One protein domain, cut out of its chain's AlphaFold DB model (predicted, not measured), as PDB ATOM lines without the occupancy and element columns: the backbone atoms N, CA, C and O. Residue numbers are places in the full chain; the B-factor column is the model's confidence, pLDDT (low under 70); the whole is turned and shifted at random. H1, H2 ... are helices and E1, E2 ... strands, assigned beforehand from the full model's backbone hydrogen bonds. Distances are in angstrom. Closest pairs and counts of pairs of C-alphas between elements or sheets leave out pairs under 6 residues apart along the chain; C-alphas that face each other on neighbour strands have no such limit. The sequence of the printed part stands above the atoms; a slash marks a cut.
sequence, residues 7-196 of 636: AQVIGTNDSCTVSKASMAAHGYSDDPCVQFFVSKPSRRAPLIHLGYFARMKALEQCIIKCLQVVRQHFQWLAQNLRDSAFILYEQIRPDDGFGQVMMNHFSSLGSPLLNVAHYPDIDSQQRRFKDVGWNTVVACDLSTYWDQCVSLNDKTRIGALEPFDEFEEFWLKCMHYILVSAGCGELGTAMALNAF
ATOM      1  N   ALA A   7     168.204 154.974 157.684       76.00
ATOM      2  CA  ALA A   7     167.158 154.960 156.662       76.00
ATOM      3  C   ALA A   7     167.570 155.708 155.381       76.00
ATOM      4  O   ALA A   7     167.274 155.249 154.280       76.00
ATOM      5  N   GLN A   8     168.291 156.827 155.503       77.62
ATOM      6  CA  GLN A   8     168.786 157.583 154.344       77.62
ATOM      7  C   GLN A   8     169.921 156.843 153.633       77.62
ATOM      8  O   GLN A   8     169.969 156.843 152.404       77.62
ATOM      9  N   VAL A   9     170.784 156.150 154.382       69.75
ATOM     10  CA  VAL A   9     171.806 155.266 153.802       69.75
ATOM     11  C   VAL A   9     171.148 154.120 153.030       69.75
ATOM     12  O   VAL A   9     171.512 153.886 151.880       69.75
ATOM     13  N   ILE A  10     170.128 153.464 153.593       75.56
ATOM     14  CA  ILE A  10     169.363 152.412 152.899       75.56
ATOM     15  C   ILE A  10     168.724 152.950 151.609       75.56
ATOM     16  O   ILE A  10     168.820 152.311 150.562       75.56
ATOM     17  N   GLY A  11     168.159 154.161 151.645       78.31
ATOM     18  CA  GLY A  11     167.546 154.801 150.476       78.31
ATOM     19  C   GLY A  11     168.505 155.050 149.298       78.31
ATOM     20  O   GLY A  11     168.057 155.211 148.159       78.31
ATOM     21  N   THR A  12     169.827 155.027 149.512       78.62
ATOM     22  CA  THR A  12     170.799 155.125 148.405       78.62
ATOM     23  C   THR A  12     170.731 153.928 147.452       78.62
ATOM     24  O   THR A  12     170.994 154.086 146.255       78.62
ATOM     25  N   ASN A  13     170.306 152.755 147.942       83.31
ATOM     26  CA  ASN A  13     170.111 151.562 147.122       83.31
ATOM     27  C   ASN A  13     169.010 151.771 146.072       83.31
ATOM     28  O   ASN A  13     169.211 151.463 144.894       83.31
ATOM     29  N   ASP A  14     167.884 152.366 146.464       82.75
ATOM     30  CA  ASP A  14     166.756 152.616 145.561       82.75
ATOM     31  C   ASP A  14     167.151 153.610 144.462       82.75
ATOM     32  O   ASP A  14     166.935 153.365 143.272       82.75
ATOM     33  N   SER A  15     167.836 154.696 144.837       82.62
ATOM     34  CA  SER A  15     168.350 155.694 143.886       82.62
ATOM     35  C   SER A  15     169.342 155.089 142.882       82.62
ATOM     36  O   SER A  15     169.303 155.385 141.678       82.62
ATOM     37  N   CYS A  16     170.214 154.199 143.366       85.62
ATOM     38  CA  CYS A  16     171.179 153.489 142.539       85.62
ATOM     39  C   CYS A  16     170.491 152.535 141.555       85.62
ATOM     40  O   CYS A  16     170.855 152.499 140.378       85.62
ATOM     41  N   THR A  17     169.492 151.786 142.018       88.88
ATOM     42  CA  THR A  17     168.744 150.822 141.202       88.88
ATOM     43  C   THR A  17     167.955 151.523 140.096       88.88
ATOM     44  O   THR A  17     168.018 151.099 138.944       88.88
ATOM     45  N   VAL A  18     167.331 152.670 140.391       90.31
ATOM     46  CA  VAL A  18     166.669 153.509 139.373       90.31
ATOM     47  C   VAL A  18     167.647 153.953 138.284       90.31
ATOM     48  O   VAL A  18     167.310 153.938 137.101       90.31
ATOM     49  N   SER A  19     168.873 154.326 138.658       91.44
ATOM     50  CA  SER A  19     169.882 154.785 137.696       91.44
ATOM     51  C   SER A  19     170.401 153.649 136.807       91.44
ATOM     52  O   SER A  19     170.558 153.856 135.604       91.44
ATOM     53  N   LYS A  20     170.580 152.440 137.362       91.94
ATOM     54  CA  LYS A  20     170.906 151.226 136.592       91.94
ATOM     55  C   LYS A  20     169.787 150.851 135.615       91.94
ATOM     56  O   LYS A  20     170.070 150.580 134.455       91.94
ATOM     57  N   ALA A  21     168.528 150.903 136.053       91.56
ATOM     58  CA  ALA A  21     167.387 150.614 135.186       91.56
ATOM     59  C   ALA A  21     167.236 151.639 134.055       91.56
ATOM     60  O   ALA A  21     166.998 151.256 132.914       91.56
ATOM     61  N   SER A  22     167.425 152.931 134.348       93.12
ATOM     62  CA  SER A  22     167.425 153.981 133.321       93.12
ATOM     63  C   SER A  22     168.523 153.736 132.284       93.12
ATOM     64  O   SER A  22     168.248 153.786 131.091       93.12
ATOM     65  N   MET A  23     169.738 153.406 132.727       93.88
ATOM     66  CA  MET A  23     170.863 153.069 131.852       93.88
ATOM     67  C   MET A  23     170.562 151.848 130.959       93.88
ATOM     68  O   MET A  23     170.756 151.920 129.745       93.88
ATOM     69  N   ALA A  24     170.051 150.752 131.533       91.88
ATOM     70  CA  ALA A  24     169.696 149.541 130.785       91.88
ATOM     71  C   ALA A  24     168.599 149.810 129.739       91.88
ATOM     72  O   ALA A  24     168.721 149.394 128.591       91.88
ATOM     73  N   ALA A  25     167.581 150.602 130.092       91.44
ATOM     74  CA  ALA A  25     166.505 150.987 129.176       91.44
ATOM     75  C   ALA A  25     166.984 151.796 127.953       91.44
ATOM     76  O   ALA A  25     166.279 151.838 126.947       91.44
ATOM     77  N   HIS A  26     168.166 152.421 128.021       92.81
ATOM     78  CA  HIS A  26     168.785 153.151 126.906       92.81
ATOM     79  C   HIS A  26     169.856 152.318 126.172       92.81
ATOM     80  O   HIS A  26     170.601 152.856 125.361       92.81
ATOM     81  N   GLY A  27     169.956 151.009 126.442       92.25
ATOM     82  CA  GLY A  27     170.822 150.089 125.692       92.25
ATOM     83  C   GLY A  27     172.302 150.110 126.090       92.25
ATOM     84  O   GLY A  27     173.140 149.520 125.405       92.25
ATOM     85  N   TYR A  28     172.663 150.756 127.201       91.88
ATOM     86  CA  TYR A  28     174.044 150.729 127.701       91.88
ATOM     87  C   TYR A  28     174.443 149.330 128.189       91.88
ATOM     88  O   TYR A  28     175.602 148.945 128.028       91.88
ATOM     89  N   SER A  29     173.492 148.561 128.725       91.25
ATOM     90  CA  SER A  29     173.670 147.182 129.191       91.25
ATOM     91  C   SER A  29     172.449 146.328 128.857       91.25
ATOM     92  O   SER A  29     171.324 146.823 128.926       91.25
ATOM     93  N   ASP A  30     172.668 145.046 128.583       89.62
ATOM     94  CA  ASP A  30     171.599 144.054 128.449       89.62
ATOM     95  C   ASP A  30     171.294 143.433 129.823       89.62
ATOM     96  O   ASP A  30     171.877 142.425 130.216       89.62
ATOM     97  N   ASP A  31     170.444 144.106 130.601       89.88
ATOM     98  CA  ASP A  31     169.981 143.632 131.911       89.88
ATOM     99  C   ASP A  31     168.442 143.645 131.949       89.88
ATOM    100  O   ASP A  31     167.831 144.660 132.302       89.88
ATOM    101  N   PRO A  32     167.782 142.529 131.588       87.75
ATOM    102  CA  PRO A  32     166.326 142.432 131.623       87.75
ATOM    103  C   PRO A  32     165.773 142.289 133.048       87.75
ATOM    104  O   PRO A  32     164.555 142.325 133.237       87.75
ATOM    105  N   CYS A  33     166.629 142.102 134.058       91.25
ATOM    106  CA  CYS A  33     166.221 141.821 135.429       91.25
ATOM    107  C   CYS A  33     166.081 143.095 136.271       91.25
ATOM    108  O   CYS A  33     165.200 143.162 137.128       91.25
ATOM    109  N   VAL A  34     166.905 144.120 136.026       89.69
ATOM    110  CA  VAL A  34     166.941 145.346 136.850       89.69
ATOM    111  C   VAL A  34     165.587 146.061 136.952       89.69
ATOM    112  O   VAL A  34     165.273 146.654 137.984       89.69
ATOM    113  N   GLN A  35     164.746 145.957 135.919       85.94
ATOM    114  CA  GLN A  35     163.406 146.555 135.896       85.94
ATOM    115  C   GLN A  35     162.478 146.021 136.999       85.94
ATOM    116  O   GLN A  35     161.618 146.758 137.472       85.94
ATOM    117  N   PHE A  36     162.674 144.780 137.460       90.50
ATOM    118  CA  PHE A  36     161.853 144.183 138.521       90.50
ATOM    119  C   PHE A  36     162.176 144.738 139.915       90.50
ATOM    120  O   PHE A  36     161.401 144.541 140.848       90.50
ATOM    121  N   PHE A  37     163.295 145.451 140.060       90.38
ATOM    122  CA  PHE A  37     163.742 146.042 141.322       90.38
ATOM    123  C   PHE A  37     163.446 147.545 141.417       90.38
ATOM    124  O   PHE A  37     163.827 148.190 142.394       90.38
ATOM    125  N   VAL A  38     162.767 148.124 140.420       87.25
ATOM    126  CA  VAL A  38     162.408 149.545 140.395       87.25
ATOM    127  C   VAL A  38     160.895 149.703 140.432       87.25
ATOM    128  O   VAL A  38     160.195 149.372 139.482       87.25
ATOM    129  N   SER A  39     160.388 150.286 141.517       80.19
ATOM    130  CA  SER A  39     158.957 150.572 141.673       80.19
ATOM    131  C   SER A  39     158.469 151.694 140.750       80.19
ATOM    132  O   SER A  39     157.343 151.649 140.257       80.19
ATOM    133  N   LYS A  40     159.311 152.707 140.502       84.12
ATOM    134  CA  LYS A  40     159.003 153.842 139.624       84.12
ATOM    135  C   LYS A  40     160.199 154.179 138.726       84.12
ATOM    136  O   LYS A  40     161.163 154.779 139.209       84.12
ATOM    137  N   PRO A  41     160.144 153.842 137.426       81.88
ATOM    138  CA  PRO A  41     161.177 154.229 136.475       81.88
ATOM    139  C   PRO A  41     161.325 155.752 136.417       81.88
ATOM    140  O   PRO A  41     160.342 156.495 136.442       81.88
ATOM    141  N   SER A  42     162.564 156.229 136.334       86.44
ATOM    142  CA  SER A  42     162.874 157.651 136.197       86.44
ATOM    143  C   SER A  42     164.030 157.818 135.229       86.44
ATOM    144  O   SER A  42     165.035 157.120 135.343       86.44
ATOM    145  N   ARG A  43     163.885 158.752 134.289       85.19
ATOM    146  CA  ARG A  43     164.940 159.073 133.331       85.19
ATOM    147  C   ARG A  43     166.087 159.792 134.038       85.19
ATOM    148  O   ARG A  43     165.860 160.702 134.839       85.19
ATOM    149  N   ARG A  44     167.320 159.409 133.713       89.25
ATOM    150  CA  ARG A  44     168.540 160.104 134.138       89.25
ATOM    151  C   ARG A  44     169.210 160.801 132.955       89.25
ATOM    152  O   ARG A  44     168.893 160.534 131.801       89.25
ATOM    153  N   ALA A  45     170.092 161.747 133.266       87.12
ATOM    154  CA  ALA A  45     170.901 162.419 132.255       87.12
ATOM    155  C   ALA A  45     171.952 161.447 131.674       87.12
ATOM    156  O   ALA A  45     172.425 160.584 132.424       87.12
ATOM    157  N   PRO A  46     172.387 161.622 130.412       88.12
ATOM    158  CA  PRO A  46     173.420 160.785 129.793       88.12
ATOM    159  C   PRO A  46     174.712 160.672 130.622       88.12
ATOM    160  O   PRO A  46     175.256 159.582 130.774       88.12
ATOM    161  N   LEU A  47     175.140 161.755 131.288       88.31
ATOM    162  CA  LEU A  47     176.273 161.756 132.233       88.31
ATOM    163  C   LEU A  47     176.140 160.702 133.353       88.31
ATOM    164  O   LEU A  47     177.120 160.101 133.811       88.31
ATOM    165  N   ILE A  48     174.916 160.478 133.837       87.06
ATOM    166  CA  ILE A  48     174.646 159.461 134.852       87.06
ATOM    167  C   ILE A  48     174.746 158.074 134.225       87.06
ATOM    168  O   ILE A  48     175.430 157.233 134.805       87.06
ATOM    169  N   HIS A  49     174.135 157.849 133.058       92.62
ATOM    170  CA  HIS A  49     174.226 156.569 132.349       92.62
ATOM    171  C   HIS A  49     175.684 156.182 132.079       92.62
ATOM    172  O   HIS A  49     176.093 155.086 132.454       92.62
ATOM    173  N   LEU A  50     176.493 157.109 131.556       89.25
ATOM    174  CA  LEU A  50     177.901 156.872 131.240       89.25
ATOM    175  C   LEU A  50     178.721 156.503 132.484       89.25
ATOM    176  O   LEU A  50     179.462 155.523 132.481       89.25
ATOM    177  N   GLY A  51     178.530 157.224 133.595       87.00
ATOM    178  CA  GLY A  51     179.210 156.885 134.848       87.00
ATOM    179  C   GLY A  51     178.759 155.548 135.454       87.00
ATOM    180  O   GLY A  51     179.571 154.838 136.040       87.00
ATOM    181  N   TYR A  52     177.483 155.174 135.312       90.19
ATOM    182  CA  TYR A  52     177.004 153.857 135.751       90.19
ATOM    183  C   TYR A  52     177.501 152.726 134.847       90.19
ATOM    184  O   TYR A  52     177.793 151.644 135.355       90.19
ATOM    185  N   PHE A  53     177.661 152.982 133.550       91.00
ATOM    186  CA  PHE A  53     178.250 152.037 132.611       91.00
ATOM    187  C   PHE A  53     179.731 151.808 132.924       91.00
ATOM    188  O   PHE A  53     180.149 150.657 133.037       91.00
ATOM    189  N   ALA A  54     180.498 152.880 133.169       88.19
ATOM    190  CA  ALA A  54     181.890 152.796 133.614       88.19
ATOM    191  C   ALA A  54     182.021 151.942 134.887       88.19
ATOM    192  O   ALA A  54     182.811 150.999 134.929       88.19
ATOM    193  N   ARG A  55     181.171 152.201 135.892       90.19
ATOM    194  CA  ARG A  55     181.094 151.399 137.123       90.19
ATOM    195  C   ARG A  55     180.762 149.929 136.850       90.19
ATOM    196  O   ARG A  55     181.370 149.047 137.449       90.19
ATOM    197  N   MET A  56     179.766 149.659 136.008       90.38
ATOM    198  CA  MET A  56     179.352 148.295 135.676       90.38
ATOM    199  C   MET A  56     180.499 147.539 135.008       90.38
ATOM    200  O   MET A  56     180.845 146.460 135.478       90.38
ATOM    201  N   LYS A  57     181.126 148.125 133.980       87.75
ATOM    202  CA  LYS A  57     182.258 147.520 133.270       87.75
ATOM    203  C   LYS A  57     183.434 147.258 134.198       87.75
ATOM    204  O   LYS A  57     184.009 146.180 134.123       87.75
ATOM    205  N   ALA A  58     183.748 148.203 135.082       83.50
ATOM    206  CA  ALA A  58     184.785 148.036 136.093       83.50
ATOM    207  C   ALA A  58     184.572 146.804 136.969       83.50
ATOM    208  O   ALA A  58     185.461 145.963 137.097       83.50
ATOM    209  N   LEU A  59     183.375 146.664 137.535       86.00
ATOM    210  CA  LEU A  59     183.052 145.533 138.399       86.00
ATOM    211  C   LEU A  59     182.952 144.220 137.610       86.00
ATOM    212  O   LEU A  59     183.467 143.201 138.059       86.00
ATOM    213  N   GLU A  60     182.331 144.244 136.431       85.56
ATOM    214  CA  GLU A  60     182.172 143.080 135.557       85.56
ATOM    215  C   GLU A  60     183.528 142.511 135.126       85.56
ATOM    216  O   GLU A  60     183.760 141.318 135.296       85.56
ATOM    217  N   GLN A  61     184.448 143.348 134.634       77.06
ATOM    218  CA  GLN A  61     185.782 142.904 134.218       77.06
ATOM    219  C   GLN A  61     186.587 142.358 135.392       77.06
ATOM    220  O   GLN A  61     187.191 141.293 135.261       77.06
ATOM    221  N   CYS A  62     186.546 143.018 136.554       73.25
ATOM    222  CA  CYS A  62     187.202 142.495 137.749       73.25
ATOM    223  C   CYS A  62     186.662 141.100 138.106       73.25
ATOM    224  O   CYS A  62     187.447 140.184 138.335       73.25
ATOM    225  N   ILE A  63     185.338 140.899 138.077       80.31
ATOM    226  CA  ILE A  63     184.711 139.599 138.362       80.31
ATOM    227  C   ILE A  63     185.048 138.557 137.284       80.31
ATOM    228  O   ILE A  63     185.400 137.431 137.627       80.31
ATOM    229  N   ILE A  64     184.971 138.898 135.994       78.06
ATOM    230  CA  ILE A  64     185.279 137.974 134.890       78.06
ATOM    231  C   ILE A  64     186.738 137.529 134.962       78.06
ATOM    232  O   ILE A  64     187.002 136.327 134.913       78.06
ATOM    233  N   LYS A  65     187.676 138.469 135.126       70.44
ATOM    234  CA  LYS A  65     189.097 138.152 135.294       70.44
ATOM    235  C   LYS A  65     189.307 137.294 136.541       70.44
ATOM    236  O   LYS A  65     189.991 136.278 136.457       70.44
ATOM    237  N   CYS A  66     188.624 137.591 137.653       67.69
ATOM    238  CA  CYS A  66     188.640 136.719 138.832       67.69
ATOM    239  C   CYS A  66     188.184 135.286 138.498       67.69
ATOM    240  O   CYS A  66     188.880 134.319 138.810       67.69
ATOM    241  N   LEU A  67     187.050 135.126 137.813       68.62
ATOM    242  CA  LEU A  67     186.505 133.818 137.433       68.62
ATOM    243  C   LEU A  67     187.403 133.052 136.446       68.62
ATOM    244  O   LEU A  67     187.436 131.821 136.487       68.62
ATOM    245  N   GLN A  68     188.143 133.745 135.574       67.19
ATOM    246  CA  GLN A  68     189.119 133.124 134.672       67.19
ATOM    247  C   GLN A  68     190.288 132.497 135.444       67.19
ATOM    248  O   GLN A  68     190.653 131.357 135.152       67.19
ATOM    249  N   VAL A  69     190.814 133.180 136.468       63.16
ATOM    250  CA  VAL A  69     191.884 132.634 137.325       63.16
ATOM    251  C   VAL A  69     191.370 131.434 138.144       63.16
ATOM    252  O   VAL A  69     192.054 130.411 138.225       63.16
ATOM    253  N   VAL A  70     190.132 131.493 138.673       61.97
ATOM    254  CA  VAL A  70     189.479 130.370 139.399       61.97
ATOM    255  C   VAL A  70     189.395 129.116 138.534       61.97
ATOM    256  O   VAL A  70     189.685 128.012 139.001       61.97
ATOM    257  N   ARG A  71     189.001 129.269 137.261       56.81
ATOM    258  CA  ARG A  71     188.849 128.145 136.324       56.81
ATOM    259  C   ARG A  71     190.157 127.392 136.079       56.81
ATOM    260  O   ARG A  71     190.101 126.200 135.800       56.81
ATOM    261  N   GLN A  72     191.306 128.053 136.210       56.62
ATOM    262  CA  GLN A  72     192.621 127.442 136.002       56.62
ATOM    263  C   GLN A  72     193.136 126.655 137.226       56.62
ATOM    264  O   GLN A  72     194.032 125.832 137.071       56.62
ATOM    265  N   HIS A  73     192.552 126.836 138.422       57.28
ATOM    266  CA  HIS A  73     193.100 126.325 139.698       57.28
ATOM    267  C   HIS A  73     192.068 125.567 140.567       57.28
ATOM    268  O   HIS A  73     192.183 125.479 141.793       57.28
ATOM    269  N   PHE A  74     191.046 124.984 139.928       42.38
ATOM    270  CA  PHE A  74     189.829 124.447 140.561       42.38
ATOM    271  C   PHE A  74     190.061 123.358 141.632       42.38
ATOM    272  O   PHE A  74     189.272 123.223 142.566       42.38
ATOM    273  N   GLN A  75     191.141 122.580 141.524       42.06
ATOM    274  CA  GLN A  75     191.414 121.430 142.398       42.06
ATOM    275  C   GLN A  75     192.094 121.820 143.727       42.06
ATOM    276  O   GLN A  75     191.942 121.115 144.722       42.06
ATOM    277  N   TRP A  76     192.786 122.965 143.764       51.44
ATOM    278  CA  TRP A  76     193.475 123.493 144.951       51.44
ATOM    279  C   TRP A  76     192.546 124.347 145.832       51.44
ATOM    280  O   TRP A  76     192.581 124.242 147.059       51.44
ATOM    281  N   LEU A  77     191.644 125.119 145.209       47.78
ATOM    282  CA  LEU A  77     190.639 125.951 145.890       47.78
ATOM    283  C   LEU A  77     189.708 125.157 146.805       47.78
ATOM    284  O   LEU A  77     189.353 125.616 147.888       47.78
ATOM    285  N   ALA A  78     189.350 123.943 146.387       50.66
ATOM    286  CA  ALA A  78     188.512 123.040 147.165       50.66
ATOM    287  C   ALA A  78     189.180 122.560 148.470       50.66
ATOM    288  O   ALA A  78     188.487 122.071 149.358       50.66
ATOM    289  N   GLN A  79     190.507 122.683 148.594       50.22
ATOM    290  CA  GLN A  79     191.281 122.129 149.709       50.22
ATOM    291  C   GLN A  79     191.813 123.194 150.683       50.22
ATOM    292  O   GLN A  79     192.169 122.847 151.805       50.22
ATOM    293  N   ASN A  80     191.856 124.478 150.297       57.59
ATOM    294  CA  ASN A  80     192.654 125.496 150.995       57.59
ATOM    295  C   ASN A  80     191.995 126.883 151.091       57.59
ATOM    296  O   ASN A  80     192.685 127.867 150.854       57.59
ATOM    297  N   LEU A  81     190.707 127.030 151.433       61.88
ATOM    298  CA  LEU A  81     190.078 128.362 151.601       61.88
ATOM    299  C   LEU A  81     190.674 129.169 152.790       61.88
ATOM    300  O   LEU A  81     190.078 129.323 153.850       61.88
ATOM    301  N   ARG A  82     191.892 129.675 152.566       64.75
ATOM    302  CA  ARG A  82     192.592 130.843 153.123       64.75
ATOM    303  C   ARG A  82     192.773 131.913 152.032       64.75
ATOM    304  O   ARG A  82     193.526 132.862 152.216       64.75
ATOM    305  N   ASP A  83     192.139 131.696 150.884       73.81
ATOM    306  CA  ASP A  83     192.342 132.432 149.650       73.81
ATOM    307  C   ASP A  83     191.102 133.279 149.342       73.81
ATOM    308  O   ASP A  83     189.981 132.763 149.314       73.81
ATOM    309  N   SER A  84     191.291 134.589 149.198       74.25
ATOM    310  CA  SER A  84     190.200 135.552 149.059       74.25
ATOM    311  C   SER A  84     190.614 136.745 148.212       74.25
ATOM    312  O   SER A  84     191.741 137.229 148.325       74.25
ATOM    313  N   ALA A  85     189.661 137.276 147.450       78.44
ATOM    314  CA  ALA A  85     189.778 138.562 146.779       78.44
ATOM    315  C   ALA A  85     188.674 139.515 147.253       78.44
ATOM    316  O   ALA A  85     187.553 139.092 147.543       78.44
ATOM    317  N   PHE A  86     188.995 140.802 147.319       76.50
ATOM    318  CA  PHE A  86     188.077 141.870 147.681       76.50
ATOM    319  C   PHE A  86     188.139 142.972 146.633       76.50
ATOM    320  O   PHE A  86     189.214 143.484 146.333       76.50
ATOM    321  N   ILE A  87     186.976 143.358 146.110       82.44
ATOM    322  CA  ILE A  87     186.847 144.456 145.154       82.44
ATOM    323  C   ILE A  87     186.071 145.585 145.825       82.44
ATOM    324  O   ILE A  87     184.944 145.388 146.285       82.44
ATOM    325  N   LEU A  88     186.666 146.773 145.857       83.31
ATOM    326  CA  LEU A  88     186.043 147.996 146.344       83.31
ATOM    327  C   LEU A  88     185.801 148.956 145.182       83.31
ATOM    328  O   LEU A  88     186.668 149.135 144.330       83.31
ATOM    329  N   TYR A  89     184.647 149.616 145.204       89.19
ATOM    330  CA  TYR A  89     184.355 150.792 144.392       89.19
ATOM    331  C   TYR A  89     183.756 151.865 145.304       89.19
ATOM    332  O   TYR A  89     182.653 151.668 145.824       89.19
ATOM    333  N   GLU A  90     184.456 152.979 145.510       88.25
ATOM    334  CA  GLU A  90     183.978 154.097 146.341       88.25
ATOM    335  C   GLU A  90     184.625 155.434 145.947       88.25
ATOM    336  O   GLU A  90     185.346 155.508 144.959       88.25
ATOM    337  N   GLN A  91     184.302 156.508 146.667       93.31
ATOM    338  CA  GLN A  91     184.762 157.865 146.377       93.31
ATOM    339  C   GLN A  91     186.157 158.174 146.948       93.31
ATOM    340  O   GLN A  91     186.503 157.697 148.027       93.31
ATOM    341  N   ILE A  92     186.903 159.044 146.259       92.88
ATOM    342  CA  ILE A  92     188.191 159.641 146.670       92.88
ATOM    343  C   ILE A  92     188.208 161.157 146.371       92.88
ATOM    344  O   ILE A  92     187.253 161.681 145.799       92.88
ATOM    345  N   ARG A  93     189.291 161.849 146.749       92.88
ATOM    346  CA  ARG A  93     189.593 163.275 146.507       92.88
ATOM    347  C   ARG A  93     188.538 164.242 147.078       92.88
ATOM    348  O   ARG A  93     187.862 164.936 146.328       92.88
ATOM    349  N   PRO A  94     188.365 164.324 148.410       93.19
ATOM    350  CA  PRO A  94     187.327 165.168 149.009       93.19
ATOM    351  C   PRO A  94     187.625 166.675 148.937       93.19
ATOM    352  O   PRO A  94     186.710 167.478 149.115       93.19
ATOM    353  N   ASP A  95     188.882 167.056 148.698       89.19
ATOM    354  CA  ASP A  95     189.362 168.415 148.967       89.19
ATOM    355  C   ASP A  95     189.312 169.359 147.760       89.19
ATOM    356  O   ASP A  95     189.321 170.580 147.942       89.19
ATOM    357  N   ASP A  96     189.249 168.833 146.532       86.94
ATOM    358  CA  ASP A  96     189.193 169.672 145.332       86.94
ATOM    359  C   ASP A  96     187.792 170.275 145.095       86.94
ATOM    360  O   ASP A  96     186.836 170.025 145.835       86.94
ATOM    361  N   GLY A  97     187.657 171.116 144.065       85.56
ATOM    362  CA  GLY A  97     186.396 171.806 143.780       85.56
ATOM    363  C   GLY A  97     185.206 170.866 143.541       85.56
ATOM    364  O   GLY A  97     184.089 171.185 143.952       85.56
ATOM    365  N   PHE A  98     185.419 169.707 142.913       87.19
ATOM    366  CA  PHE A  98     184.369 168.708 142.715       87.19
ATOM    367  C   PHE A  98     184.142 167.898 143.996       87.19
ATOM    368  O   PHE A  98     182.989 167.706 144.398       87.19
ATOM    369  N   GLY A  99     185.220 167.493 144.671       88.56
ATOM    370  CA  GLY A  99     185.189 166.801 145.958       88.56
ATOM    371  C   GLY A  99     184.333 167.525 146.995       88.56
ATOM    372  O   GLY A  99     183.423 166.934 147.578       88.56
ATOM    373  N   GLN A 100     184.514 168.837 147.141       90.19
ATOM    374  CA  GLN A 100     183.734 169.650 148.078       90.19
ATOM    375  C   GLN A 100     182.237 169.664 147.739       90.19
ATOM    376  O   GLN A 100     181.392 169.529 148.629       90.19
ATOM    377  N   VAL A 101     181.880 169.783 146.455       87.81
ATOM    378  CA  VAL A 101     180.477 169.720 146.005       87.81
ATOM    379  C   VAL A 101     179.877 168.345 146.299       87.81
ATOM    380  O   VAL A 101     178.758 168.261 146.810       87.81
ATOM    381  N   MET A 102     180.623 167.272 146.039       90.25
ATOM    382  CA  MET A 102     180.218 165.899 146.338       90.25
ATOM    383  C   MET A 102     179.983 165.694 147.842       90.25
ATOM    384  O   MET A 102     178.929 165.190 148.240       90.25
ATOM    385  N   MET A 103     180.918 166.134 148.686       90.81
ATOM    386  CA  MET A 103     180.810 166.041 150.146       90.81
ATOM    387  C   MET A 103     179.594 166.802 150.679       90.81
ATOM    388  O   MET A 103     178.829 166.274 151.497       90.81
ATOM    389  N   ASN A 104     179.366 168.016 150.174       89.25
ATOM    390  CA  ASN A 104     178.208 168.832 150.532       89.25
ATOM    391  C   ASN A 104     176.892 168.188 150.080       89.25
ATOM    392  O   ASN A 104     175.928 168.162 150.847       89.25
ATOM    393  N   HIS A 105     176.852 167.612 148.875       86.00
ATOM    394  CA  HIS A 105     175.679 166.917 148.355       86.00
ATOM    395  C   HIS A 105     175.252 165.761 149.270       86.00
ATOM    396  O   HIS A 105     174.117 165.749 149.749       86.00
ATOM    397  N   PHE A 106     176.160 164.836 149.583       84.06
ATOM    398  CA  PHE A 106     175.858 163.689 150.446       84.06
ATOM    399  C   PHE A 106     175.528 164.100 151.886       84.06
ATOM    400  O   PHE A 106     174.636 163.526 152.512       84.06
ATOM    401  N   SER A 107     176.167 165.159 152.389       87.12
ATOM    402  CA  SER A 107     175.814 165.738 153.688       87.12
ATOM    403  C   SER A 107     174.391 166.307 153.699       87.12
ATOM    404  O   SER A 107     173.650 166.070 154.650       87.12
ATOM    405  N   SER A 108     173.974 166.999 152.633       86.25
ATOM    406  CA  SER A 108     172.618 167.561 152.512       86.25
ATOM    407  C   SER A 108     171.525 166.491 152.400       86.25
ATOM    408  O   SER A 108     170.390 166.717 152.817       86.25
ATOM    409  N   LEU A 109     171.876 165.307 151.890       82.44
ATOM    410  CA  LEU A 109     171.000 164.134 151.845       82.44
ATOM    411  C   LEU A 109     170.933 163.377 153.183       82.44
ATOM    412  O   LEU A 109     170.150 162.434 153.304       82.44
ATOM    413  N   GLY A 110     171.746 163.766 154.173       81.94
ATOM    414  CA  GLY A 110     171.874 163.079 155.461       81.94
ATOM    415  C   GLY A 110     172.593 161.723 155.383       81.94
ATOM    416  O   GLY A 110     172.471 160.887 156.281       81.94
ATOM    417  N   SER A 111     173.380 161.511 154.324       81.75
ATOM    418  CA  SER A 111     174.205 160.321 154.091       81.75
ATOM    419  C   SER A 111     175.677 160.700 153.844       81.75
ATOM    420  O   SER A 111     176.218 160.397 152.780       81.75
ATOM    421  N   PRO A 112     176.344 161.381 154.799       84.94
ATOM    422  CA  PRO A 112     177.697 161.900 154.601       84.94
ATOM    423  C   PRO A 112     178.709 160.784 154.304       84.94
ATOM    424  O   PRO A 112     178.654 159.698 154.883       84.94
ATOM    425  N   LEU A 113     179.672 161.073 153.426       83.38
ATOM    426  CA  LEU A 113     180.757 160.153 153.087       83.38
ATOM    427  C   LEU A 113     181.828 160.195 154.187       83.38
ATOM    428  O   LEU A 113     182.612 161.133 154.265       83.38
ATOM    429  N   LEU A 114     181.856 159.193 155.064       82.25
ATOM    430  CA  LEU A 114     182.743 159.202 156.240       82.25
ATOM    431  C   LEU A 114     184.171 158.724 155.934       82.25
ATOM    432  O   LEU A 114     185.144 159.251 156.473       82.25
ATOM    433  N   ASN A 115     184.297 157.721 155.063       81.12
ATOM    434  CA  ASN A 115     185.582 157.068 154.794       81.12
ATOM    435  C   ASN A 115     186.500 157.910 153.906       81.12
ATOM    436  O   ASN A 115     187.711 157.861 154.081       81.12
ATOM    437  N   VAL A 116     185.939 158.715 153.001       85.81
ATOM    438  CA  VAL A 116     186.721 159.502 152.035       85.81
ATOM    439  C   VAL A 116     187.615 160.553 152.704       85.81
ATOM    440  O   VAL A 116     188.672 160.871 152.181       85.81
ATOM    441  N   ALA A 117     187.252 161.039 153.896       84.88
ATOM    442  CA  ALA A 117     188.108 161.936 154.676       84.88
ATOM    443  C   ALA A 117     189.326 161.223 155.302       84.88
ATOM    444  O   ALA A 117     190.341 161.857 155.566       84.88
ATOM    445  N   HIS A 118     189.225 159.913 155.554       81.31
ATOM    446  CA  HIS A 118     190.311 159.100 156.116       81.31
ATOM    447  C   HIS A 118     191.184 158.474 155.023       81.31
ATOM    448  O   HIS A 118     192.378 158.263 155.231       81.31
ATOM    449  N   TYR A 119     190.585 158.189 153.864       87.88
ATOM    450  CA  TYR A 119     191.227 157.555 152.717       87.88
ATOM    451  C   TYR A 119     190.995 158.391 151.442       87.88
ATOM    452  O   TYR A 119     190.229 157.979 150.565       87.88
ATOM    453  N   PRO A 120     191.585 159.602 151.366       91.94
ATOM    454  CA  PRO A 120     191.284 160.578 150.319       91.94
ATOM    455  C   PRO A 120     191.916 160.270 148.958       91.94
ATOM    456  O   PRO A 120     191.557 160.909 147.975       91.94
ATOM    457  N   ASP A 121     192.847 159.328 148.863       91.81
ATOM    458  CA  ASP A 121     193.653 159.091 147.660       91.81
ATOM    459  C   ASP A 121     193.976 157.600 147.451       91.81
ATOM    460  O   ASP A 121     193.631 156.738 148.263       91.81
ATOM    461  N   ILE A 122     194.619 157.286 146.322       90.31
ATOM    462  CA  ILE A 122     194.980 155.912 145.952       90.31
ATOM    463  C   ILE A 122     195.914 155.297 147.007       90.31
ATOM    464  O   ILE A 122     195.679 154.173 147.452       90.31
ATOM    465  N   ASP A 123     196.917 156.042 147.471       91.25
ATOM    466  CA  ASP A 123     197.918 155.551 148.421       91.25
ATOM    467  C   ASP A 123     197.325 155.223 149.796       91.25
ATOM    468  O   ASP A 123     197.677 154.221 150.424       91.25
ATOM    469  N   SER A 124     196.418 156.059 150.299       90.12
ATOM    470  CA  SER A 124     195.705 155.824 151.558       90.12
ATOM    471  C   SER A 124     194.750 154.635 151.460       90.12
ATOM    472  O   SER A 124     194.682 153.849 152.406       90.12
ATOM    473  N   GLN A 125     194.086 154.432 150.318       86.00
ATOM    474  CA  GLN A 125     193.274 153.236 150.079       86.00
ATOM    475  C   GLN A 125     194.139 151.974 149.989       86.00
ATOM    476  O   GLN A 125     193.796 150.955 150.579       86.00
ATOM    477  N   GLN A 126     195.300 152.020 149.334       87.00
ATOM    478  CA  GLN A 126     196.208 150.873 149.321       87.00
ATOM    479  C   GLN A 126     196.721 150.531 150.728       87.00
ATOM    480  O   GLN A 126     196.715 149.360 151.116       87.00
ATOM    481  N   ARG A 127     197.125 151.541 151.514       86.62
ATOM    482  CA  ARG A 127     197.546 151.361 152.916       86.62
ATOM    483  C   ARG A 127     196.431 150.773 153.777       86.62
ATOM    484  O   ARG A 127     196.676 149.796 154.470       86.62
ATOM    485  N   ARG A 128     195.194 151.267 153.642       84.38
ATOM    486  CA  ARG A 128     194.011 150.756 154.361       84.38
ATOM    487  C   ARG A 128     193.876 149.238 154.289       84.38
ATOM    488  O   ARG A 128     193.570 148.605 155.292       84.38
ATOM    489  N   PHE A 129     194.056 148.662 153.104       79.62
ATOM    490  CA  PHE A 129     193.944 147.216 152.921       79.62
ATOM    491  C   PHE A 129     195.198 146.491 153.424       79.62
ATOM    492  O   PHE A 129     195.075 145.494 154.137       79.62
ATOM    493  N   LYS A 130     196.396 147.009 153.127       81.19
ATOM    494  CA  LYS A 130     197.663 146.419 153.592       81.19
ATOM    495  C   LYS A 130     197.743 146.344 155.123       81.19
ATOM    496  O   LYS A 130     198.088 145.293 155.657       81.19
ATOM    497  N   ASP A 131     197.333 147.398 155.824       79.56
ATOM    498  CA  ASP A 131     197.377 147.494 157.292       79.56
ATOM    499  C   ASP A 131     196.463 146.468 157.990       79.56
ATOM    500  O   ASP A 131     196.719 146.067 159.124       79.56
ATOM    501  N   VAL A 132     195.407 146.008 157.308       76.44
ATOM    502  CA  VAL A 132     194.453 145.003 157.817       76.44
ATOM    503  C   VAL A 132     194.864 143.574 157.418       76.44
ATOM    504  O   VAL A 132     194.193 142.606 157.771       76.44
ATOM    505  N   GLY A 133     195.999 143.415 156.729       73.88
ATOM    506  CA  GLY A 133     196.585 142.116 156.396       73.88
ATOM    507  C   GLY A 133     196.301 141.623 154.977       73.88
ATOM    508  O   GLY A 133     196.429 140.426 154.727       73.88
ATOM    509  N   TRP A 134     195.919 142.509 154.048       77.25
ATOM    510  CA  TRP A 134     195.870 142.168 152.624       77.25
ATOM    511  C   TRP A 134     197.269 142.219 152.004       77.25
ATOM    512  O   TRP A 134     197.882 143.282 151.931       77.25
ATOM    513  N   ASN A 135     197.768 141.073 151.537       82.38
ATOM    514  CA  ASN A 135     199.152 140.947 151.060       82.38
ATOM    515  C   ASN A 135     199.378 141.622 149.702       82.38
ATOM    516  O   ASN A 135     200.446 142.178 149.454       82.38
ATOM    517  N   THR A 136     198.367 141.583 148.834       86.94
ATOM    518  CA  THR A 136     198.425 142.142 147.483       86.94
ATOM    519  C   THR A 136     197.279 143.121 147.318       86.94
ATOM    520  O   THR A 136     196.126 142.750 147.502       86.94
ATOM    521  N   VAL A 137     197.576 144.372 146.971       85.31
ATOM    522  CA  VAL A 137     196.558 145.405 146.754       85.31
ATOM    523  C   VAL A 137     196.945 146.217 145.533       85.31
ATOM    524  O   VAL A 137     198.042 146.770 145.488       85.31
ATOM    525  N   VAL A 138     196.029 146.301 144.575       89.38
ATOM    526  CA  VAL A 138     196.138 147.156 143.395       89.38
ATOM    527  C   VAL A 138     194.961 148.116 143.405       89.38
ATOM    528  O   VAL A 138     193.844 147.731 143.758       89.38
ATOM    529  N   ALA A 139     195.196 149.371 143.045       89.19
ATOM    530  CA  ALA A 139     194.146 150.371 142.976       89.19
ATOM    531  C   ALA A 139     194.406 151.359 141.842       89.19
ATOM    532  O   ALA A 139     195.557 151.706 141.589       89.19
ATOM    533  N   CYS A 140     193.340 151.820 141.197       90.81
ATOM    534  CA  CYS A 140     193.368 152.903 140.219       90.81
ATOM    535  C   CYS A 140     192.076 153.719 140.316       90.81
ATOM    536  O   CYS A 140     191.058 153.235 140.823       90.81
ATOM    537  N   ASP A 141     192.103 154.969 139.856       90.94
ATOM    538  CA  ASP A 141     190.867 155.733 139.716       90.94
ATOM    539  C   ASP A 141     190.076 155.307 138.467       90.94
ATOM    540  O   ASP A 141     190.574 154.632 137.557       90.94
ATOM    541  N   LEU A 142     188.790 155.656 138.440       90.62
ATOM    542  CA  LEU A 142     187.892 155.243 137.370       90.62
ATOM    543  C   LEU A 142     188.259 155.903 136.034       90.62
ATOM    544  O   LEU A 142     187.871 155.373 134.997       90.62
ATOM    545  N   SER A 143     188.998 157.020 136.026       88.88
ATOM    546  CA  SER A 143     189.525 157.624 134.791       88.88
ATOM    547  C   SER A 143     190.617 156.757 134.182       88.88
ATOM    548  O   SER A 143     190.511 156.415 133.006       88.88
ATOM    549  N   THR A 144     191.595 156.316 134.978       87.19
ATOM    550  CA  THR A 144     192.626 155.370 134.530       87.19
ATOM    551  C   THR A 144     191.990 154.082 134.009       87.19
ATOM    552  O   THR A 144     192.314 153.625 132.914       87.19
ATOM    553  N   TYR A 145     191.016 153.529 134.742       87.19
ATOM    554  CA  TYR A 145     190.288 152.339 134.298       87.19
ATOM    555  C   TYR A 145     189.513 152.575 132.992       87.19
ATOM    556  O   TYR A 145     189.525 151.734 132.093       87.19
ATOM    557  N   TRP A 146     188.807 153.703 132.882       87.06
ATOM    558  CA  TRP A 146     188.056 154.054 131.677       87.06
ATOM    559  C   TRP A 146     188.961 154.115 130.454       87.06
ATOM    560  O   TRP A 146     188.600 153.637 129.378       87.06
ATOM    561  N   ASP A 147     190.130 154.715 130.623       83.31
ATOM    562  CA  ASP A 147     191.061 154.907 129.537       83.31
ATOM    563  C   ASP A 147     191.695 153.586 129.091       83.31
ATOM    564  O   ASP A 147     191.570 153.221 127.922       83.31
ATOM    565  N   GLN A 148     192.241 152.826 130.044       81.81
ATOM    566  CA  GLN A 148     193.071 151.648 129.784       81.81
ATOM    567  C   GLN A 148     192.270 150.354 129.591       81.81
ATOM    568  O   GLN A 148     192.677 149.488 128.827       81.81
ATOM    569  N   CYS A 149     191.133 150.187 130.275       82.31
ATOM    570  CA  CYS A 149     190.432 148.898 130.331       82.31
ATOM    571  C   CYS A 149     189.110 148.855 129.546       82.31
ATOM    572  O   CYS A 149     188.623 147.767 129.227       82.31
ATOM    573  N   VAL A 150     188.478 149.997 129.249       85.12
ATOM    574  CA  VAL A 150     187.226 150.013 128.470       85.12
ATOM    575  C   VAL A 150     187.550 150.041 126.980       85.12
ATOM    576  O   VAL A 150     188.153 150.988 126.479       85.12
ATOM    577  N   SER A 151     187.104 149.007 126.260       86.12
ATOM    578  CA  SER A 151     187.397 148.850 124.832       86.12
ATOM    579  C   SER A 151     186.863 150.009 123.980       86.12
ATOM    580  O   SER A 151     185.782 150.544 124.242       86.12
ATOM    581  N   LEU A 152     187.579 150.337 122.899       85.38
ATOM    582  CA  LEU A 152     187.131 151.331 121.920       85.38
ATOM    583  C   LEU A 152     185.755 150.980 121.340       85.38
ATOM    584  O   LEU A 152     184.909 151.851 121.198       85.38
ATOM    585  N   ASN A 153     185.483 149.696 121.086       87.38
ATOM    586  CA  ASN A 153     184.178 149.254 120.595       87.38
ATOM    587  C   ASN A 153     183.041 149.583 121.580       87.38
ATOM    588  O   ASN A 153     181.977 150.036 121.162       87.38
ATOM    589  N   ASP A 154     183.266 149.402 122.886       88.38
ATOM    590  CA  ASP A 154     182.301 149.819 123.905       88.38
ATOM    591  C   ASP A 154     182.139 151.347 123.926       88.38
ATOM    592  O   ASP A 154     181.001 151.816 123.924       88.38
ATOM    593  N   LYS A 155     183.241 152.116 123.892       87.81
ATOM    594  CA  LYS A 155     183.230 153.596 123.867       87.81
ATOM    595  C   LYS A 155     182.475 154.147 122.644       87.81
ATOM    596  O   LYS A 155     181.605 155.003 122.798       87.81
ATOM    597  N   THR A 156     182.719 153.598 121.455       86.44
ATOM    598  CA  THR A 156     182.026 153.972 120.212       86.44
ATOM    599  C   THR A 156     180.545 153.606 120.265       86.44
ATOM    600  O   THR A 156     179.686 154.432 119.958       86.44
ATOM    601  N   ARG A 157     180.218 152.383 120.707       90.19
ATOM    602  CA  ARG A 157     178.831 151.909 120.797       90.19
ATOM    603  C   ARG A 157     177.996 152.777 121.733       90.19
ATOM    604  O   ARG A 157     176.905 153.186 121.353       90.19
ATOM    605  N   ILE A 158     178.484 153.052 122.945       89.00
ATOM    606  CA  ILE A 158     177.748 153.877 123.916       89.00
ATOM    607  C   ILE A 158     177.683 155.344 123.488       89.00
ATOM    608  O   ILE A 158     176.669 155.992 123.727       89.00
ATOM    609  N   GLY A 159     178.723 155.854 122.814       84.25
ATOM    610  CA  GLY A 159     178.738 157.205 122.256       84.25
ATOM    611  C   GLY A 159     177.649 157.437 121.205       84.25
ATOM    612  O   GLY A 159     177.219 158.572 121.019       84.25
ATOM    613  N   ALA A 160     177.164 156.368 120.566       87.62
ATOM    614  CA  ALA A 160     176.064 156.410 119.607       87.62
ATOM    615  C   ALA A 160     174.661 156.284 120.243       87.62
ATOM    616  O   ALA A 160     173.668 156.477 119.544       87.62
ATOM    617  N   LEU A 161     174.547 155.955 121.538       90.00
ATOM    618  CA  LEU A 161     173.246 155.728 122.190       90.00
ATOM    619  C   LEU A 161     172.506 157.030 122.493       90.00
ATOM    620  O   LEU A 161     171.294 157.122 122.307       90.00
ATOM    621  N   GLU A 162     173.230 158.031 122.993       89.25
ATOM    622  CA  GLU A 162     172.658 159.311 123.390       89.25
ATOM    623  C   GLU A 162     173.599 160.469 123.046       89.25
ATOM    624  O   GLU A 162     174.817 160.346 123.196       89.25
ATOM    625  N   PRO A 163     173.061 161.638 122.658       86.69
ATOM    626  CA  PRO A 163     173.886 162.819 122.474       86.69
ATOM    627  C   PRO A 163     174.498 163.267 123.811       86.69
ATOM    628  O   PRO A 163     173.773 163.494 124.781       86.69
ATOM    629  N   PHE A 164     175.822 163.429 123.847       86.31
ATOM    630  CA  PHE A 164     176.582 163.717 125.068       86.31
ATOM    631  C   PHE A 164     177.563 164.878 124.870       86.31
ATOM    632  O   PHE A 164     178.235 164.966 123.835       86.31
ATOM    633  N   ASP A 165     177.642 165.781 125.854       83.44
ATOM    634  CA  ASP A 165     178.507 166.960 125.770       83.44
ATOM    635  C   ASP A 165     179.249 167.361 127.056       83.44
ATOM    636  O   ASP A 165     180.112 168.246 126.986       83.44
ATOM    637  N   GLU A 166     178.968 166.682 128.168       85.06
ATOM    638  CA  GLU A 166     179.476 166.935 129.524       85.06
ATOM    639  C   GLU A 166     180.773 166.155 129.831       85.06
ATOM    640  O   GLU A 166     180.885 165.432 130.825       85.06
ATOM    641  N   PHE A 167     181.753 166.235 128.922       86.69
ATOM    642  CA  PHE A 167     183.002 165.464 129.004       86.69
ATOM    643  C   PHE A 167     183.836 165.814 130.240       86.69
ATOM    644  O   PHE A 167     184.363 164.917 130.892       86.69
ATOM    645  N   GLU A 168     183.944 167.103 130.564       86.12
ATOM    646  CA  GLU A 168     184.670 167.587 131.736       86.12
ATOM    647  C   GLU A 168     184.045 167.052 133.032       86.12
ATOM    648  O   GLU A 168     184.750 166.554 133.906       86.12
ATOM    649  N   GLU A 169     182.717 167.087 133.139       86.38
ATOM    650  CA  GLU A 169     181.977 166.585 134.294       86.38
ATOM    651  C   GLU A 169     182.088 165.063 134.428       86.38
ATOM    652  O   GLU A 169     182.178 164.546 135.544       86.38
ATOM    653  N   PHE A 170     182.095 164.334 133.308       88.06
ATOM    654  CA  PHE A 170     182.332 162.892 133.314       88.06
ATOM    655  C   PHE A 170     183.741 162.556 133.787       88.06
ATOM    656  O   PHE A 170     183.893 161.687 134.645       88.06
ATOM    657  N   TRP A 171     184.750 163.269 133.287       88.25
ATOM    658  CA  TRP A 171     186.134 163.035 133.682       88.25
ATOM    659  C   TRP A 171     186.364 163.359 135.158       88.25
ATOM    660  O   TRP A 171     186.884 162.521 135.890       88.25
ATOM    661  N   LEU A 172     185.869 164.511 135.630       87.88
ATOM    662  CA  LEU A 172     185.900 164.874 137.049       87.88
ATOM    663  C   LEU A 172     185.226 163.804 137.905       87.88
ATOM    664  O   LEU A 172     185.797 163.373 138.902       87.88
ATOM    665  N   LYS A 173     184.053 163.313 137.491       89.50
ATOM    666  CA  LYS A 173     183.393 162.203 138.178       89.50
ATOM    667  C   LYS A 173     184.300 160.972 138.219       89.50
ATOM    668  O   LYS A 173     184.480 160.423 139.295       89.50
ATOM    669  N   CYS A 174     184.882 160.542 137.106       90.62
ATOM    670  CA  CYS A 174     185.762 159.374 137.065       90.62
ATOM    671  C   CYS A 174     187.000 159.510 137.972       90.62
ATOM    672  O   CYS A 174     187.317 158.575 138.702       90.62
ATOM    673  N   MET A 175     187.624 160.685 138.033       90.25
ATOM    674  CA  MET A 175     188.773 160.941 138.918       90.25
ATOM    675  C   MET A 175     188.434 160.858 140.419       90.25
ATOM    676  O   MET A 175     189.332 160.708 141.249       90.25
ATOM    677  N   HIS A 176     187.149 160.959 140.773       93.94
ATOM    678  CA  HIS A 176     186.641 160.943 142.150       93.94
ATOM    679  C   HIS A 176     186.088 159.590 142.596       93.94
ATOM    680  O   HIS A 176     185.553 159.482 143.699       93.94
ATOM    681  N   TYR A 177     186.201 158.553 141.766       93.06
ATOM    682  CA  TYR A 177     185.870 157.184 142.149       93.06
ATOM    683  C   TYR A 177     187.084 156.286 141.966       93.06
ATOM    684  O   TYR A 177     187.774 156.367 140.956       93.06
ATOM    685  N   ILE A 178     187.323 155.411 142.936       91.38
ATOM    686  CA  ILE A 178     188.433 154.465 142.943       91.38
ATOM    687  C   ILE A 178     187.926 153.037 142.781       91.38
ATOM    688  O   ILE A 178     186.847 152.691 143.267       91.38
ATOM    689  N   LEU A 179     188.737 152.208 142.133       91.19
ATOM    690  CA  LEU A 179     188.648 150.758 142.164       91.19
ATOM    691  C   LEU A 179     189.836 150.213 142.948       91.19
ATOM    692  O   LEU A 179     190.979 150.549 142.654       91.19
ATOM    693  N   VAL A 180     189.570 149.349 143.923       86.44
ATOM    694  CA  VAL A 180     190.613 148.614 144.650       86.44
ATOM    695  C   VAL A 180     190.359 147.130 144.467       86.44
ATOM    696  O   VAL A 180     189.234 146.674 144.660       86.44
ATOM    697  N   SER A 181     191.400 146.381 144.125       88.50
ATOM    698  CA  SER A 181     191.405 144.925 144.128       88.50
ATOM    699  C   SER A 181     192.463 144.443 145.112       88.50
ATOM    700  O   SER A 181     193.654 144.706 144.939       88.50
ATOM    701  N   ALA A 182     192.024 143.780 146.176       84.12
ATOM    702  CA  ALA A 182     192.879 143.233 147.217       84.12
ATOM    703  C   ALA A 182     192.804 141.704 147.222       84.12
ATOM    704  O   ALA A 182     191.746 141.125 146.992       84.12
ATOM    705  N   GLY A 183     193.934 141.056 147.482       85.62
ATOM    706  CA  GLY A 183     194.115 139.617 147.385       85.62
ATOM    707  C   GLY A 183     194.929 139.042 148.536       85.62
ATOM    708  O   GLY A 183     195.962 139.597 148.919       85.62
ATOM    709  N   CYS A 184     194.478 137.903 149.054       81.19
ATOM    710  CA  CYS A 184     195.194 137.060 150.008       81.19
ATOM    711  C   CYS A 184     195.203 135.623 149.501       81.19
ATOM    712  O   CYS A 184     194.213 135.180 148.934       81.19
ATOM    713  N   GLY A 185     196.293 134.892 149.737       78.19
ATOM    714  CA  GLY A 185     196.511 133.592 149.100       78.19
ATOM    715  C   GLY A 185     197.063 133.727 147.679       78.19
ATOM    716  O   GLY A 185     197.336 134.834 147.204       78.19
ATOM    717  N   GLU A 186     197.288 132.594 147.024       77.81
ATOM    718  CA  GLU A 186     197.894 132.532 145.691       77.81
ATOM    719  C   GLU A 186     196.906 133.012 144.620       77.81
ATOM    720  O   GLU A 186     197.231 133.884 143.809       77.81
ATOM    721  N   LEU A 187     195.662 132.531 144.679       73.62
ATOM    722  CA  LEU A 187     194.602 132.909 143.756       73.62
ATOM    723  C   LEU A 187     194.187 134.368 143.951       73.62
ATOM    724  O   LEU A 187     194.080 135.098 142.973       73.62
ATOM    725  N   GLY A 188     193.988 134.816 145.186       76.38
ATOM    726  CA  GLY A 188     193.594 136.178 145.519       76.38
ATOM    727  C   GLY A 188     194.651 137.175 145.067       76.38
ATOM    728  O   GLY A 188     194.315 138.207 144.492       76.38
ATOM    729  N   THR A 189     195.934 136.840 145.232       81.12
ATOM    730  CA  THR A 189     197.047 137.633 144.690       81.12
ATOM    731  C   THR A 189     196.988 137.716 143.168       81.12
ATOM    732  O   THR A 189     197.046 138.814 142.614       81.12
ATOM    733  N   ALA A 190     196.806 136.586 142.482       76.50
ATOM    734  CA  ALA A 190     196.669 136.573 141.028       76.50
ATOM    735  C   ALA A 190     195.430 137.357 140.550       76.50
ATOM    736  O   ALA A 190     195.496 138.060 139.545       76.50
ATOM    737  N   MET A 191     194.310 137.290 141.272       75.06
ATOM    738  CA  MET A 191     193.104 138.079 140.997       75.06
ATOM    739  C   MET A 191     193.354 139.581 141.151       75.06
ATOM    740  O   MET A 191     192.946 140.361 140.291       75.06
ATOM    741  N   ALA A 192     194.038 139.981 142.226       77.56
ATOM    742  CA  ALA A 192     194.350 141.376 142.504       77.56
ATOM    743  C   ALA A 192     195.256 141.986 141.427       77.56
ATOM    744  O   ALA A 192     194.934 143.043 140.890       77.56
ATOM    745  N   LEU A 193     196.333 141.287 141.054       80.31
ATOM    746  CA  LEU A 193     197.278 141.742 140.026       80.31
ATOM    747  C   LEU A 193     196.646 141.828 138.633       80.31
ATOM    748  O   LEU A 193     196.936 142.749 137.877       80.31
ATOM    749  N   ASN A 194     195.751 140.897 138.298       77.06
ATOM    750  CA  ASN A 194     195.126 140.869 136.977       77.06
ATOM    751  C   ASN A 194     193.922 141.812 136.840       77.06
ATOM    752  O   ASN A 194     193.464 142.035 135.719       77.06
ATOM    753  N   ALA A 195     193.410 142.384 137.935       72.38
ATOM    754  CA  ALA A 195     192.199 143.208 137.924       72.38
ATOM    755  C   ALA A 195     192.264 144.349 136.893       72.38
ATOM    756  O   ALA A 195     191.298 144.577 136.162       72.38
ATOM    757  N   PHE A 196     193.435 144.980 136.755       73.56
ATOM    758  CA  PHE A 196     193.648 146.148 135.893       73.56
ATOM    759  C   PHE A 196     194.801 145.969 134.898       73.56
ATOM    760  O   PHE A 196     195.334 146.963 134.422       73.56
TER     761      PHE A 196
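Overview. This is residues 7 to 196 of the 636 residues of the protein "Hypothetical protein" of Notodromas monacha (UniProt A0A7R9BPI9). A three-stranded sheet of E1, E3 and E2 lies between helices: the long H3 and the short H10 cover one face, and H6 covers the other. H1, H7 and H9 pack round the first part of H3, with H2 on H1, while the short H4 follows the far end of H3. The printed part has 190 residues, with ten named helices and three strands in the order H1 H2 H3 H4 E1 H5 H6 E2 H7 H8 H9 E3 H10. The sheet runs E1 E3 E2, antiparallel throughout, and the class is mostly helix. The whole is compact, with a radius of gyration of the C-alphas of 17.7 A and spans of 48 by 36 by 34 A.

Along the chain. The strands are E1, residues 84 to 91, 23.1 A long; E3, 177 to 184, 23.5 A; and E2, 136 to 141. H3, residues 46 to 72, spans 39.0 A from C-alpha 46 at (173.420, 160.785, 129.793). H1, residues 7 to 25, spans 27.8 A from C-alpha 7 at (167.158, 154.960, 156.662). The other helices are H2, 34 to 37; H4, 74 to 77; H5, 97 to 108; H6, 122 to 131; H7, 142 to 149; H8, 152 to 159; H9, 167 to 175; and H10, 185 to 194, ending at C-alpha 194 (195.126, 140.869, 136.977).

Arrangement. In the sheet, N 86 and O 182 of E1 and E3 are 2.8 A apart, and N 181 and O 138 of E3 and E2 2.8 A, both within hydrogen-bond range. E1, H5 H6 and E2 form a split strand-helix-strand unit, two strands running the same way with E3 between them; its crossover is right-handed. Three layers, helices on both faces of the sheet, put H3 and H10 on one face, at heights of 10.8 A and 5.7 A, and H6 on the other at 8.6 A. H3, the hub, touches H10 at a steep tilt of 41 degrees, closest C-alphas Cys 66 and Met 191, 5.1 A. With residues 48 to 53 alone it touches H1, about perpendicular at 89 degrees, closest C-alphas His 49 and Met 23, 4.9 A. H3 also touches H7 and H9, closest C-alphas Ala 54 and Trp 146, 6.6 A, and Leu 47 and Phe 170, 6.3 A. H2 touches H1; H8 is close to H3 but not clearly touching, as is H5 to H9. Every O i to N i+4 pair is within hydrogen-bond range in H6 to H10, against 13 of 15 in H1, 22 of 23 in H3 and 7 of 8 in H5; H2 and H4 are too short for such a pair.

Size, cuts and confidence. The C-alphas of Gln 79 and Asp 165, the two farthest apart, are 52.4 A apart. The printed part has no cut, and the long link is H5 to H6, residues 109 to 121. Mean pLDDT of the printed part is 83.0; residue 9 and residues 66 to 82 are under 70.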